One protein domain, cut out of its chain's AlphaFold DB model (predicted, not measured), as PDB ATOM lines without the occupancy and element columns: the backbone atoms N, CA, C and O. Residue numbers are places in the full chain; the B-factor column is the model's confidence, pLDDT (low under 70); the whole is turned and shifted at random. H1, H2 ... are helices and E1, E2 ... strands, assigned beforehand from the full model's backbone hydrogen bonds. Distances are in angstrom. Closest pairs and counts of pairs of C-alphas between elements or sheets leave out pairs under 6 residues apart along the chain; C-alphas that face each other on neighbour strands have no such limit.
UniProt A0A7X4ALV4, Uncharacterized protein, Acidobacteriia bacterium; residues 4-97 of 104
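AT A GLANCE: This is residues 4 to 97 of the 104 residues of an uncharacterized protein of Acidobacteriia bacterium (UniProt A0A7X4ALV4). A strongly twisted antiparallel sheet, in order E2, E5, E6, E7, has H1 packed slantwise over one face, while E2 runs on past the sheet into a small hairpin, E3 and E4. The printed part has 94 residues, with seven named strands and then two named helices; the class is mixed, helices and strands. It is compact, with a radius of gyration of the C-alphas of 13.9 A and spans of 39 by 28 by 20 A.

HOW THE PARTS SIT: Start at E1, residues 11 to 13, which pairs with no named strand. Edge strand E2, residues 18 to 21, runs on into E3, residues 24 to 27, at 1 degree. E3 and E4, residues 30 to 33, form an antiparallel hairpin; N 25 and O 32 are 2.8 A apart, within hydrogen-bond range. E5, residues 41 to 47, is antiparallel to E2; N 20 and O 45, 2.7 A apart, are in that range. E5, E6, residues 53 to 59, and E7, residues 69 to 74, form a meander of two hairpins, each strand the antiparallel neighbour of the one before; N 44 and O 56, and N 57 and O 70, are 2.8 A apart, within range. H1, residues 76 to 85, makes two layers, a helix on one face of the sheet, at a height of 9.9 A; the closest C-alphas of H1 and E6 are Ala 79 and Trp 53, 6.7 A. H2, residues 92 to 95, only just touches H1, with 3 pairs of C-alphas within 8 A, the closest Asp 76 and Leu 94, 6.2 A. Every O i to N i+4 pair in H1 is within range; H2 is too short for one.

IN THESE COORDINATES: Find C-alpha 11, where E1 begins, at (112.312, -29.066, 156.487). E5 spans 20.3 A, E6 19.9 A, E7 15.6 A and H1 14.1 A. H2 ends at C-alpha 95, (113.937, -4.004, 160.060).

THE WHOLE: The farthest C-alphas, Gly 64 and His 96, are 43.9 A apart. The printed part has no cut and no long link. Look for pLDDT under 70 at residues 26 to 27, 30 to 31, 35 to 37, 61 to 67 and 95 to 97.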
ATOM      1  N   GLN A   4     117.402 -30.177 157.707       90.50
ATOM      2  CA  GLN A   4     116.998 -30.156 159.105       90.50
ATOM      3  C   GLN A   4     115.486 -29.992 159.198       90.50
ATOM      4  O   GLN A   4     114.918 -29.113 158.551       90.50
ATOM      5  N   ALA A   5     114.853 -30.848 159.997       90.44
ATOM      6  CA  ALA A   5     113.436 -30.747 160.306       90.44
ATOM      7  C   ALA A   5     113.224 -29.861 161.539       90.44
ATOM      8  O   ALA A   5     113.984 -29.936 162.507       90.44
ATOM      9  N   LEU A   6     112.186 -29.038 161.475       89.06
ATOM     10  CA  LEU A   6     111.635 -28.249 162.567       89.06
ATOM     11  C   LEU A   6     110.489 -29.023 163.228       89.06
ATOM     12  O   LEU A   6     109.915 -29.931 162.627       89.06
ATOM     13  N   ASP A   7     110.122 -28.619 164.441       88.00
ATOM     14  CA  ASP A   7     109.010 -29.191 165.213       88.00
ATOM     15  C   ASP A   7     107.663 -29.173 164.459       88.00
ATOM     16  O   ASP A   7     106.897 -30.129 164.519       88.00
ATOM     17  N   ASP A   8     107.424 -28.140 163.645       83.94
ATOM     18  CA  ASP A   8     106.222 -28.007 162.804       83.94
ATOM     19  C   ASP A   8     106.221 -28.955 161.578       83.94
ATOM     20  O   ASP A   8     105.300 -28.964 160.766       83.94
ATOM     21  N   GLY A   9     107.269 -29.767 161.402       84.56
ATOM     22  CA  GLY A   9     107.444 -30.655 160.249       84.56
ATOM     23  C   GLY A   9     108.031 -29.968 159.013       84.56
ATOM     24  O   GLY A   9     108.305 -30.635 158.013       84.56
ATOM     25  N   THR A  10     108.277 -28.658 159.082       87.19
ATOM     26  CA  THR A  10     109.003 -27.906 158.052       87.19
ATOM     27  C   THR A  10     110.444 -28.398 157.956       87.19
ATOM     28  O   THR A  10     111.116 -28.576 158.969       87.19
ATOM     29  N   VAL A  11     110.943 -28.603 156.739       88.44
ATOM     30  CA  VAL A  11     112.312 -29.066 156.487       88.44
ATOM     31  C   VAL A  11     113.048 -28.023 155.657       88.44
ATOM     32  O   VAL A  11     112.534 -27.594 154.629       88.44
ATOM     33  N   PHE A  12     114.258 -27.641 156.069       87.75
ATOM     34  CA  PHE A  12     115.085 -26.675 155.343       87.75
ATOM     35  C   PHE A  12     116.503 -27.200 155.107       87.75
ATOM     36  O   PHE A  12     116.990 -28.076 155.823       87.75
ATOM     37  N   ASP A  13     117.173 -26.676 154.081       89.81
ATOM     38  CA  ASP A  13     118.556 -27.035 153.763       89.81
ATOM     39  C   ASP A  13     119.541 -26.195 154.587       89.81
ATOM     40  O   ASP A  13     119.558 -24.967 154.499       89.81
ATOM     41  N   LEU A  14     120.365 -26.872 155.390       87.00
ATOM     42  CA  LEU A  14     121.374 -26.253 156.254       87.00
ATOM     43  C   LEU A  14     122.541 -25.656 155.462       87.00
ATOM     44  O   LEU A  14     123.189 -24.739 155.949       87.00
ATOM     45  N   ASP A  15     122.832 -26.188 154.273       87.19
ATOM     46  CA  ASP A  15     123.953 -25.734 153.435       87.19
ATOM     47  C   ASP A  15     123.647 -24.366 152.807       87.19
ATOM     48  O   ASP A  15     124.507 -23.494 152.721       87.19
ATOM     49  N   SER A  16     122.380 -24.163 152.445       86.94
ATOM     50  CA  SER A  16     121.848 -22.908 151.905       86.94
ATOM     51  C   SER A  16     121.437 -21.906 152.992       86.94
ATOM     52  O   SER A  16     121.122 -20.755 152.683       86.94
ATOM     53  N   ALA A  17     121.393 -22.329 154.257       89.31
ATOM     54  CA  ALA A  17     120.979 -21.490 155.372       89.31
ATOM     55  C   ALA A  17     122.140 -20.649 155.925       89.31
ATOM     56  O   ALA A  17     123.289 -21.078 156.001       89.31
ATOM     57  N   THR A  18     121.825 -19.434 156.371       90.38
ATOM     58  CA  THR A  18     122.781 -18.569 157.072       90.38
ATOM     59  C   THR A  18     122.709 -18.838 158.570       90.38
ATOM     60  O   THR A  18     121.657 -18.645 159.177       90.38
ATOM     61  N   ARG A  19     123.824 -19.256 159.173       90.56
ATOM     62  CA  ARG A  19     123.942 -19.493 160.618       90.56
ATOM     63  C   ARG A  19     124.409 -18.237 161.351       90.56
ATOM     64  O   ARG A  19     125.430 -17.653 160.991       90.56
ATOM     65  N   TYR A  20     123.719 -17.910 162.434       89.38
ATOM     66  CA  TYR A  20     124.071 -16.882 163.402       89.38
ATOM     67  C   TYR A  20     124.405 -17.574 164.730       89.38
ATOM     68  O   TYR A  20     123.503 -18.057 165.420       89.38
ATOM     69  N   PRO A  21     125.697 -17.688 165.081       86.06
ATOM     70  CA  PRO A  21     126.098 -18.305 166.339       86.06
ATOM     71  C   PRO A  21     125.729 -17.395 167.511       86.06
ATOM     72  O   PRO A  21     125.797 -16.170 167.388       86.06
ATOM     73  N   GLU A  22     125.381 -17.966 168.660       84.44
ATOM     74  CA  GLU A  22     125.204 -17.170 169.875       84.44
ATOM     75  C   GLU A  22     126.473 -16.412 170.268       84.44
ATOM     76  O   GLU A  22     127.611 -16.850 170.049       84.44
ATOM     77  N   GLN A  23     126.260 -15.283 170.934       82.12
ATOM     78  CA  GLN A  23     127.288 -14.668 171.742       82.12
ATOM     79  C   GLN A  23     127.279 -15.265 173.135       82.12
ATOM     80  O   GLN A  23     126.257 -15.550 173.752       82.12
ATOM     81  N   THR A  24     128.478 -15.379 173.675       79.31
ATOM     82  CA  THR A  24     128.691 -15.873 175.027       79.31
ATOM     83  C   THR A  24     129.471 -14.829 175.790       79.31
ATOM     84  O   THR A  24     130.496 -14.344 175.306       79.31
ATOM     85  N   ARG A  25     129.031 -14.506 177.002       75.44
ATOM     86  CA  ARG A  25     129.774 -13.634 177.907       75.44
ATOM     87  C   ARG A  25     130.561 -14.459 178.909       75.44
ATOM     88  O   ARG A  25     130.138 -15.534 179.332       75.44
ATOM     89  N   ARG A  26     131.720 -13.948 179.311       62.62
ATOM     90  CA  ARG A  26     132.512 -14.563 180.375       62.62
ATOM     91  C   ARG A  26     132.086 -13.973 181.711       62.62
ATOM     92  O   ARG A  26     132.312 -12.793 181.955       62.62
ATOM     93  N   GLU A  27     131.503 -14.794 182.572       69.25
ATOM     94  CA  GLU A  27     131.144 -14.416 183.937       69.25
ATOM     95  C   GLU A  27     132.037 -15.204 184.906       69.25
ATOM     96  O   GLU A  27     131.872 -16.404 185.135       69.25
ATOM     97  N   GLY A  28     133.092 -14.550 185.403       74.12
ATOM     98  CA  GLY A  28     134.116 -15.198 186.227       74.12
ATOM     99  C   GLY A  28     134.926 -16.252 185.457       74.12
ATOM    100  O   GLY A  28     135.674 -15.922 184.534       74.12
ATOM    101  N   ARG A  29     134.822 -17.528 185.864       72.38
ATOM    102  CA  ARG A  29     135.444 -18.677 185.169       72.38
ATOM    103  C   ARG A  29     134.498 -19.372 184.184       72.38
ATOM    104  O   ARG A  29     134.963 -20.231 183.437       72.38
ATOM    105  N   SER A  30     133.223 -18.995 184.168       68.69
ATOM    106  CA  SER A  30     132.191 -19.622 183.348       68.69
ATOM    107  C   SER A  30     131.949 -18.830 182.063       68.69
ATOM    108  O   SER A  30     132.088 -17.605 182.023       68.69
ATOM    109  N   ARG A  31     131.603 -19.546 180.994       66.31
ATOM    110  CA  ARG A  31     131.127 -18.987 179.728       66.31
ATOM    111  C   ARG A  31     129.611 -19.156 179.734       66.31
ATOM    112  O   ARG A  31     129.150 -20.282 179.837       66.31
ATOM    113  N   ILE A  32     128.885 -18.045 179.732       75.31
ATOM    114  CA  ILE A  32     127.426 -18.003 179.829       75.31
ATOM    115  C   ILE A  32     126.884 -17.554 178.475       75.31
ATOM    116  O   ILE A  32     127.336 -16.532 177.948       75.31
ATOM    117  N   SER A  33     125.949 -18.312 177.913       70.88
ATOM    118  CA  SER A  33     125.200 -17.918 176.721       70.88
ATOM    119  C   SER A  33     124.459 -16.612 176.987       70.88
ATOM    120  O   SER A  33     123.805 -16.464 178.022       70.88
ATOM    121  N   GLN A  34     124.573 -15.634 176.089       71.00
ATOM    122  CA  GLN A  34     123.811 -14.392 176.232       71.00
ATOM    123  C   GLN A  34     122.320 -14.608 175.955       71.00
ATOM    124  O   GLN A  34     121.502 -13.913 176.554       71.00
ATOM    125  N   SER A  35     121.973 -15.577 175.105       67.12
ATOM    126  CA  SER A  35     120.591 -15.900 174.737       67.12
ATOM    127  C   SER A  35     119.827 -16.589 175.862       67.12
ATOM    128  O   SER A  35     118.754 -16.128 176.242       67.12
ATOM    129  N   THR A  36     120.405 -17.644 176.444       68.38
ATOM    130  CA  THR A  36     119.722 -18.460 177.462       68.38
ATOM    131  C   THR A  36     120.047 -18.030 178.891       68.38
ATOM    132  O   THR A  36     119.340 -18.392 179.830       68.38
ATOM    133  N   GLY A  37     121.151 -17.299 179.093       67.62
ATOM    134  CA  GLY A  37     121.696 -17.027 180.423       67.62
ATOM    135  C   GLY A  37     122.267 -18.270 181.119       67.62
ATOM    136  O   GLY A  37     122.586 -18.206 182.307       67.62
ATOM    137  N   SER A  38     122.414 -19.389 180.402       70.12
ATOM    138  CA  SER A  38     122.918 -20.656 180.933       70.12
ATOM    139  C   SER A  38     124.369 -20.909 180.531       70.12
ATOM    140  O   SER A  38     124.878 -20.388 179.539       70.12
ATOM    141  N   GLN A  39     125.060 -21.721 181.330       72.75
ATOM    142  CA  GLN A  39     126.385 -22.248 180.991       72.75
ATOM    143  C   GLN A  39     126.310 -23.463 180.055       72.75
ATOM    144  O   GLN A  39     127.305 -23.782 179.410       72.75
ATOM    145  N   TRP A  40     125.169 -24.156 180.040       75.88
ATOM    146  CA  TRP A  40     125.009 -25.458 179.390       75.88
ATOM    147  C   TRP A  40     123.962 -25.444 178.286       75.88
ATOM    148  O   TRP A  40     124.002 -26.308 177.418       75.88
ATOM    149  N   ASP A  41     123.019 -24.505 178.344       81.00
ATOM    150  CA  ASP A  41     121.981 -24.344 177.334       81.00
ATOM    151  C   ASP A  41     122.447 -23.333 176.298       81.00
ATOM    152  O   ASP A  41     122.782 -22.190 176.620       81.00
ATOM    153  N   HIS A  42     122.446 -23.787 175.060       84.50
ATOM    154  CA  HIS A  42     122.971 -23.103 173.903       84.50
ATOM    155  C   HIS A  42     121.851 -22.876 172.900       84.50
ATOM    156  O   HIS A  42     120.925 -23.679 172.770       84.50
ATOM    157  N   GLU A  43     121.930 -21.754 172.198       89.31
ATOM    158  CA  GLU A  43     120.961 -21.389 171.174       89.31
ATOM    159  C   GLU A  43     121.690 -20.910 169.925       89.31
ATOM    160  O   GLU A  43     122.678 -20.186 169.998       89.31
ATOM    161  N   GLU A  44     121.185 -21.267 168.755       90.94
ATOM    162  CA  GLU A  44     121.698 -20.787 167.481       90.94
ATOM    163  C   GLU A  44     120.549 -20.415 166.575       90.94
ATOM    164  O   GLU A  44     119.558 -21.139 166.462       90.94
ATOM    165  N   LEU A  45     120.707 -19.303 165.875       91.69
ATOM    166  CA  LEU A  45     119.695 -18.835 164.956       91.69
ATOM    167  C   LEU A  45     120.120 -19.142 163.523       91.69
ATOM    168  O   LEU A  45     121.241 -18.860 163.106       91.69
ATOM    169  N   TRP A  46     119.210 -19.710 162.749       92.19
ATOM    170  CA  TRP A  46     119.420 -20.063 161.355       92.19
ATOM    171  C   TRP A  46     118.391 -19.349 160.490       92.19
ATOM    172  O   TRP A  46     117.201 -19.332 160.800       92.19
ATOM    173  N   ARG A  47     118.849 -18.771 159.381       89.75
ATOM    174  CA  ARG A  47     117.990 -18.159 158.368       89.75
ATOM    175  C   ARG A  47     117.968 -19.024 157.124       89.75
ATOM    176  O   ARG A  47     119.016 -19.258 156.524       89.75
ATOM    177  N   THR A  48     116.789 -19.477 156.723       88.50
ATOM    178  CA  THR A  48     116.619 -20.289 155.516       88.50
ATOM    179  C   THR A  48     116.651 -19.418 154.255       88.50
ATOM    180  O   THR A  48     116.447 -18.202 154.308       88.50
ATOM    181  N   ALA A  49     116.874 -20.041 153.094       83.94
ATOM    182  CA  ALA A  49     116.813 -19.354 151.800       83.94
ATOM    183  C   ALA A  49     115.418 -18.762 151.502       83.94
ATOM    184  O   ALA A  49     115.300 -17.755 150.809       83.94
ATOM    185  N   GLU A  50     114.369 -19.351 152.083       80.62
ATOM    186  CA  GLU A  50     112.977 -18.891 151.991       80.62
ATOM    187  C   GLU A  50     112.651 -17.760 152.982       80.62
ATOM    188  O   GLU A  50     111.491 -17.393 153.139       80.62
ATOM    189  N   ARG A  51     113.673 -17.185 153.633       81.75
ATOM    190  CA  ARG A  51     113.564 -16.115 154.640       81.75
ATOM    191  C   ARG A  51     112.833 -16.524 155.923       81.75
ATOM    192  O   ARG A  51     112.461 -15.653 156.698       81.75
ATOM    193  N   ALA A  52     112.678 -17.819 156.185       87.75
ATOM    194  CA  ALA A  52     112.184 -18.302 157.471       87.75
ATOM    195  C   ALA A  52     113.317 -18.354 158.509       87.75
ATOM    196  O   ALA A  52     114.494 -18.507 158.161       87.75
ATOM    197  N   TRP A  53     112.952 -18.264 159.788       90.94
ATOM    198  CA  TRP A  53     113.886 -18.322 160.911       90.94
ATOM    199  C   TRP A  53     113.698 -19.599 161.717       90.94
ATOM    200  O   TRP A  53     112.595 -19.920 162.159       90.94
ATOM    201  N   ALA A  54     114.798 -20.310 161.930       91.94
ATOM    202  CA  ALA A  54     114.864 -21.529 162.713       91.94
ATOM    203  C   ALA A  54     115.771 -21.302 163.923       91.94
ATOM    204  O   ALA A  54     116.942 -20.957 163.775       91.94
ATOM    205  N   LEU A  55     115.225 -21.494 165.118       92.44
ATOM    206  CA  LEU A  55     115.978 -21.483 166.360       92.44
ATOM    207  C   LEU A  55     116.352 -22.918 166.715       92.44
ATOM    208  O   LEU A  55     115.481 -23.777 166.850       92.44
ATOM    209  N   HIS A  56     117.644 -23.151 166.862       91.88
ATOM    210  CA  HIS A  56     118.202 -24.382 167.381       91.88
ATOM    211  C   HIS A  56     118.530 -24.175 168.855       91.88
ATOM    212  O   HIS A  56     119.392 -23.362 169.165       91.88
ATOM    213  N   ALA A  57     117.845 -24.872 169.753       88.75
ATOM    214  CA  ALA A  57     118.116 -24.847 171.184       88.75
ATOM    215  C   ALA A  57     118.611 -26.228 171.618       88.75
ATOM    216  O   ALA A  57     117.898 -27.220 171.456       88.75
ATOM    217  N   PHE A  58     119.821 -26.295 172.164       86.31
ATOM    218  CA  PHE A  58     120.430 -27.552 172.582       86.31
ATOM    219  C   PHE A  58     121.173 -27.420 173.907       86.31
ATOM    220  O   PHE A  58     121.625 -26.341 174.279       86.31
ATOM    221  N   SER A  59     121.310 -28.527 174.634       83.12
ATOM    222  CA  SER A  59     122.030 -28.555 175.911       83.12
ATOM    223  C   SER A  59     123.290 -29.418 175.837       83.12
ATOM    224  O   SER A  59     123.233 -30.598 175.486       83.12
ATOM    225  N   GLU A  60     124.438 -28.845 176.211       74.69
ATOM    226  CA  GLU A  60     125.759 -29.497 176.224       74.69
ATOM    227  C   GLU A  60     126.103 -30.146 177.583       74.69
ATOM    228  O   GLU A  60     127.272 -30.380 177.914       74.69
ATOM    229  N   GLN A  61     125.102 -30.444 178.417       69.19
ATOM    230  CA  GLN A  61     125.317 -30.976 179.761       69.19
ATOM    231  C   GLN A  61     125.944 -32.390 179.731       69.19
ATOM    232  O   GLN A  61     125.292 -33.399 179.458       69.19
ATOM    233  N   GLN A  62     127.237 -32.496 180.055       58.28
ATOM    234  CA  GLN A  62     127.935 -33.781 180.177       58.28
ATOM    235  C   GLN A  62     127.568 -34.468 181.501       58.28
ATOM    236  O   GLN A  62     127.979 -34.017 182.569       58.28
ATOM    237  N   GLY A  63     126.812 -35.572 181.451       57.78
ATOM    238  CA  GLY A  63     126.487 -36.327 182.672       57.78
ATOM    239  C   GLY A  63     125.245 -37.220 182.663       57.78
ATOM    240  O   GLY A  63     124.907 -37.767 183.709       57.78
ATOM    241  N   GLY A  64     124.572 -37.412 181.525       50.78
ATOM    242  CA  GLY A  64     123.570 -38.478 181.391       50.78
ATOM    243  C   GLY A  64     122.142 -38.142 181.838       50.78
ATOM    244  O   GLY A  64     121.364 -39.066 182.047       50.78
ATOM    245  N   HIS A  65     121.764 -36.865 181.943       49.19
ATOM    246  CA  HIS A  65     120.352 -36.459 181.941       49.19
ATOM    247  C   HIS A  65     120.093 -35.555 180.732       49.19
ATOM    248  O   HIS A  65     120.809 -34.579 180.555       49.19
ATOM    249  N   SER A  66     119.128 -35.960 179.897       54.97
ATOM    250  CA  SER A  66     118.642 -35.345 178.651       54.97
ATOM    251  C   SER A  66     119.289 -34.019 178.245       54.97
ATOM    252  O   SER A  66     118.768 -32.952 178.560       54.97
ATOM    253  N   GLY A  67     120.353 -34.092 177.441       63.91
ATOM    254  CA  GLY A  67     120.591 -33.022 176.479       63.91
ATOM    255  C   GLY A  67     119.381 -32.991 175.549       63.91
ATOM    256  O   GLY A  67     119.087 -33.997 174.900       63.91
ATOM    257  N   TYR A  68     118.611 -31.909 175.574       78.19
ATOM    258  CA  TYR A  68     117.589 -31.689 174.559       78.19
ATOM    259  C   TYR A  68     118.256 -31.075 173.328       78.19
ATOM    260  O   TYR A  68     119.271 -30.395 173.448       78.19
ATOM    261  N   ASP A  69     117.695 -31.367 172.163       85.81
ATOM    262  CA  ASP A  69     118.076 -30.820 170.863       85.81
ATOM    263  C   ASP A  69     116.757 -30.506 170.163       85.81
ATOM    264  O   ASP A  69     115.976 -31.408 169.846       85.81
ATOM    265  N   ALA A  70     116.433 -29.221 170.082       87.88
ATOM    266  CA  ALA A  70     115.137 -28.746 169.637       87.88
ATOM    267  C   ALA A  70     115.317 -27.724 168.522       87.88
ATOM    268  O   ALA A  70     116.070 -26.760 168.644       87.88
ATOM    269  N   TRP A  71     114.573 -27.930 167.441       91.19
ATOM    270  CA  TRP A  71     114.544 -27.035 166.297       91.19
ATOM    271  C   TRP A  71     113.139 -26.484 166.140       91.19
ATOM    272  O   TRP A  71     112.198 -27.223 165.848       91.19
ATOM    273  N   THR A  72     112.984 -25.180 166.318       90.94
ATOM    274  CA  THR A  72     111.673 -24.534 166.281       90.94
ATOM    275  C   THR A  72     111.690 -23.373 165.307       90.94
ATOM    276  O   THR A  72     112.625 -22.575 165.284       90.94
ATOM    277  N   GLN A  73     110.636 -23.260 164.503       91.38
ATOM    278  CA  GLN A  73     110.440 -22.079 163.676       91.38
ATOM    279  C   GLN A  73     110.031 -20.901 164.557       91.38
ATOM    280  O   GLN A  73     109.119 -21.019 165.377       91.38
ATOM    281  N   ILE A  74     110.688 -19.758 164.386       91.00
ATOM    282  CA  ILE A  74     110.356 -18.537 165.119       91.00
ATOM    283  C   ILE A  74     109.931 -17.425 164.164       91.00
ATOM    284  O   ILE A  74     110.213 -17.462 162.966       91.00
ATOM    285  N   THR A  75     109.226 -16.432 164.703       90.12
ATOM    286  CA  THR A  75     108.824 -15.242 163.954       90.12
ATOM    287  C   THR A  75     109.995 -14.284 163.764       90.12
ATOM    288  O   THR A  75     110.966 -14.300 164.525       90.12
ATOM    289  N   ASP A  76     109.854 -13.399 162.780       88.31
ATOM    290  CA  ASP A  76     110.792 -12.313 162.501       88.31
ATOM    291  C   ASP A  76     111.089 -11.453 163.738       88.31
ATOM    292  O   ASP A  76     112.244 -11.165 164.037       88.31
ATOM    293  N   GLU A  77     110.060 -11.095 164.508       85.56
ATOM    294  CA  GLU A  77     110.196 -10.296 165.733       85.56
ATOM    295  C   GLU A  77     111.077 -10.997 166.774       85.56
ATOM    296  O   GLU A  77     111.964 -10.389 167.377       85.56
ATOM    297  N   ARG A  78     110.872 -12.307 166.958       87.50
ATOM    298  CA  ARG A  78     111.650 -13.107 167.907       87.50
ATOM    299  C   ARG A  78     113.083 -13.317 167.419       87.50
ATOM    300  O   ARG A  78     114.002 -13.279 168.233       87.50
ATOM    301  N   ALA A  79     113.283 -13.484 166.112       89.06
ATOM    302  CA  ALA A  79     114.607 -13.555 165.501       89.06
ATOM    303  C   ALA A  79     115.374 -12.233 165.661       89.06
ATOM    304  O   ALA A  79     116.531 -12.244 166.077       89.06
ATOM    305  N   ALA A  80     114.719 -11.094 165.417       87.25
ATOM    306  CA  ALA A  80     115.298  -9.769 165.616       87.25
ATOM    307  C   ALA A  80     115.696  -9.536 167.082       87.25
ATOM    308  O   ALA A  80     116.825  -9.129 167.352       87.25
ATOM    309  N   ALA A  81     114.816  -9.864 168.034       85.62
ATOM    310  CA  ALA A  81     115.124  -9.765 169.460       85.62
ATOM    311  C   ALA A  81     116.328 -10.640 169.854       85.62
ATOM    312  O   ALA A  81     117.210 -10.187 170.587       85.62
ATOM    313  N   TRP A  82     116.404 -11.868 169.327       89.44
ATOM    314  CA  TRP A  82     117.534 -12.767 169.562       89.44
ATOM    315  C   TRP A  82     118.841 -12.200 168.994       89.44
ATOM    316  O   TRP A  82     119.853 -12.194 169.696       89.44
ATOM    317  N   LEU A  83     118.828 -11.670 167.765       87.38
ATOM    318  CA  LEU A  83     120.005 -11.061 167.132       87.38
ATOM    319  C   LEU A  83     120.534  -9.882 167.952       87.38
ATOM    320  O   LEU A  83     121.725  -9.844 168.252       87.38
ATOM    321  N   VAL A  84     119.649  -8.977 168.386       86.06
ATOM    322  CA  VAL A  84     120.013  -7.819 169.222       86.06
ATOM    323  C   VAL A  84     120.605  -8.259 170.554       86.06
ATOM    324  O   VAL A  84     121.645  -7.744 170.967       86.06
ATOM    325  N   ASN A  85     119.979  -9.232 171.220       82.62
ATOM    326  CA  ASN A  85     120.469  -9.746 172.497       82.62
ATOM    327  C   ASN A  85     121.851 -10.412 172.368       82.62
ATOM    328  O   ASN A  85     122.642 -10.387 173.304       82.62
ATOM    329  N   ASN A  86     122.156 -10.945 171.183       82.75
ATOM    330  CA  ASN A  86     123.456 -11.501 170.824       82.75
ATOM    331  C   ASN A  86     124.363 -10.499 170.096       82.75
ATOM    332  O   ASN A  86     125.347 -10.903 169.489       82.75
ATOM    333  N   GLY A  87     124.059  -9.200 170.100       82.69
ATOM    334  CA  GLY A  87     124.908  -8.173 169.486       82.69
ATOM    335  C   GLY A  87     125.187  -8.365 167.988       82.69
ATOM    336  O   GLY A  87     126.202  -7.871 167.496       82.69
ATOM    337  N   HIS A  88     124.327  -9.093 167.273       85.69
ATOM    338  CA  HIS A  88     124.373  -9.208 165.818       85.69
ATOM    339  C   HIS A  88     123.600  -8.065 165.165       85.69
ATOM    340  O   HIS A  88     122.659  -7.515 165.741       85.69
ATOM    341  N   ASP A  89     123.988  -7.732 163.937       82.81
ATOM    342  CA  ASP A  89     123.265  -6.756 163.126       82.81
ATOM    343  C   ASP A  89     121.925  -7.338 162.652       82.81
ATOM    344  O   ASP A  89     121.837  -8.519 162.293       82.81
ATOM    345  N   ILE A  90     120.871  -6.517 162.664       80.56
ATOM    346  CA  ILE A  90     119.548  -6.928 162.193       80.56
ATOM    347  C   ILE A  90     119.517  -6.749 160.670       80.56
ATOM    348  O   ILE A  90     119.561  -5.607 160.204       80.56
ATOM    349  N   PRO A  91     119.379  -7.828 159.877       80.25
ATOM    350  CA  PRO A  91     119.299  -7.703 158.429       80.25
ATOM    351  C   PRO A  91     118.117  -6.814 158.018       80.25
ATOM    352  O   PRO A  91     117.043  -6.899 158.603       80.25
ATOM    353  N   ASP A  92     118.300  -6.010 156.970       74.88
ATOM    354  CA  ASP A  92     117.341  -4.995 156.482       74.88
ATOM    355  C   ASP A  92     115.900  -5.521 156.284       74.88
ATOM    356  O   ASP A  92     114.909  -4.861 156.594       74.88
ATOM    357  N   ASP A  93     115.783  -6.781 155.864       72.38
ATOM    358  CA  ASP A  93     114.510  -7.489 155.674       72.38
ATOM    359  C   ASP A  93     113.708  -7.670 156.982       72.38
ATOM    360  O   ASP A  93     112.483  -7.675 156.952       72.38
ATOM    361  N   LEU A  94     114.385  -7.762 158.137       72.69
ATOM    362  CA  LEU A  94     113.763  -7.808 159.468       72.69
ATOM    363  C   LEU A  94     113.427  -6.415 160.016       72.69
ATOM    364  O   LEU A  94     112.516  -6.282 160.837       72.69
ATOM    365  N   GLN A  95     114.134  -5.373 159.568       60.00
ATOM    366  CA  GLN A  95     113.937  -4.004 160.060       60.00
ATOM    367  C   GLN A  95     112.533  -3.479 159.729       60.00
ATOM    368  O   GLN A  95     111.968  -2.714 160.503       60.00
ATOM    369  N   HIS A  96     111.933  -3.947 158.630       53.59
ATOM    370  CA  HIS A  96     110.571  -3.580 158.235       53.59
ATOM    371  C   HIS A  96     109.474  -4.305 159.034       53.59
ATOM    372  O   HIS A  96     108.373  -3.769 159.175       53.59
ATOM    373  N   SER A  97     109.752  -5.494 159.579       54.19
ATOM    374  CA  SER A  97     108.784  -6.269 160.374       54.19
ATOM    375  C   SER A  97     108.719  -5.808 161.835       54.19
ATOM    376  O   SER A  97     107.654  -5.869 162.444       54.19
TER     377      SER A  97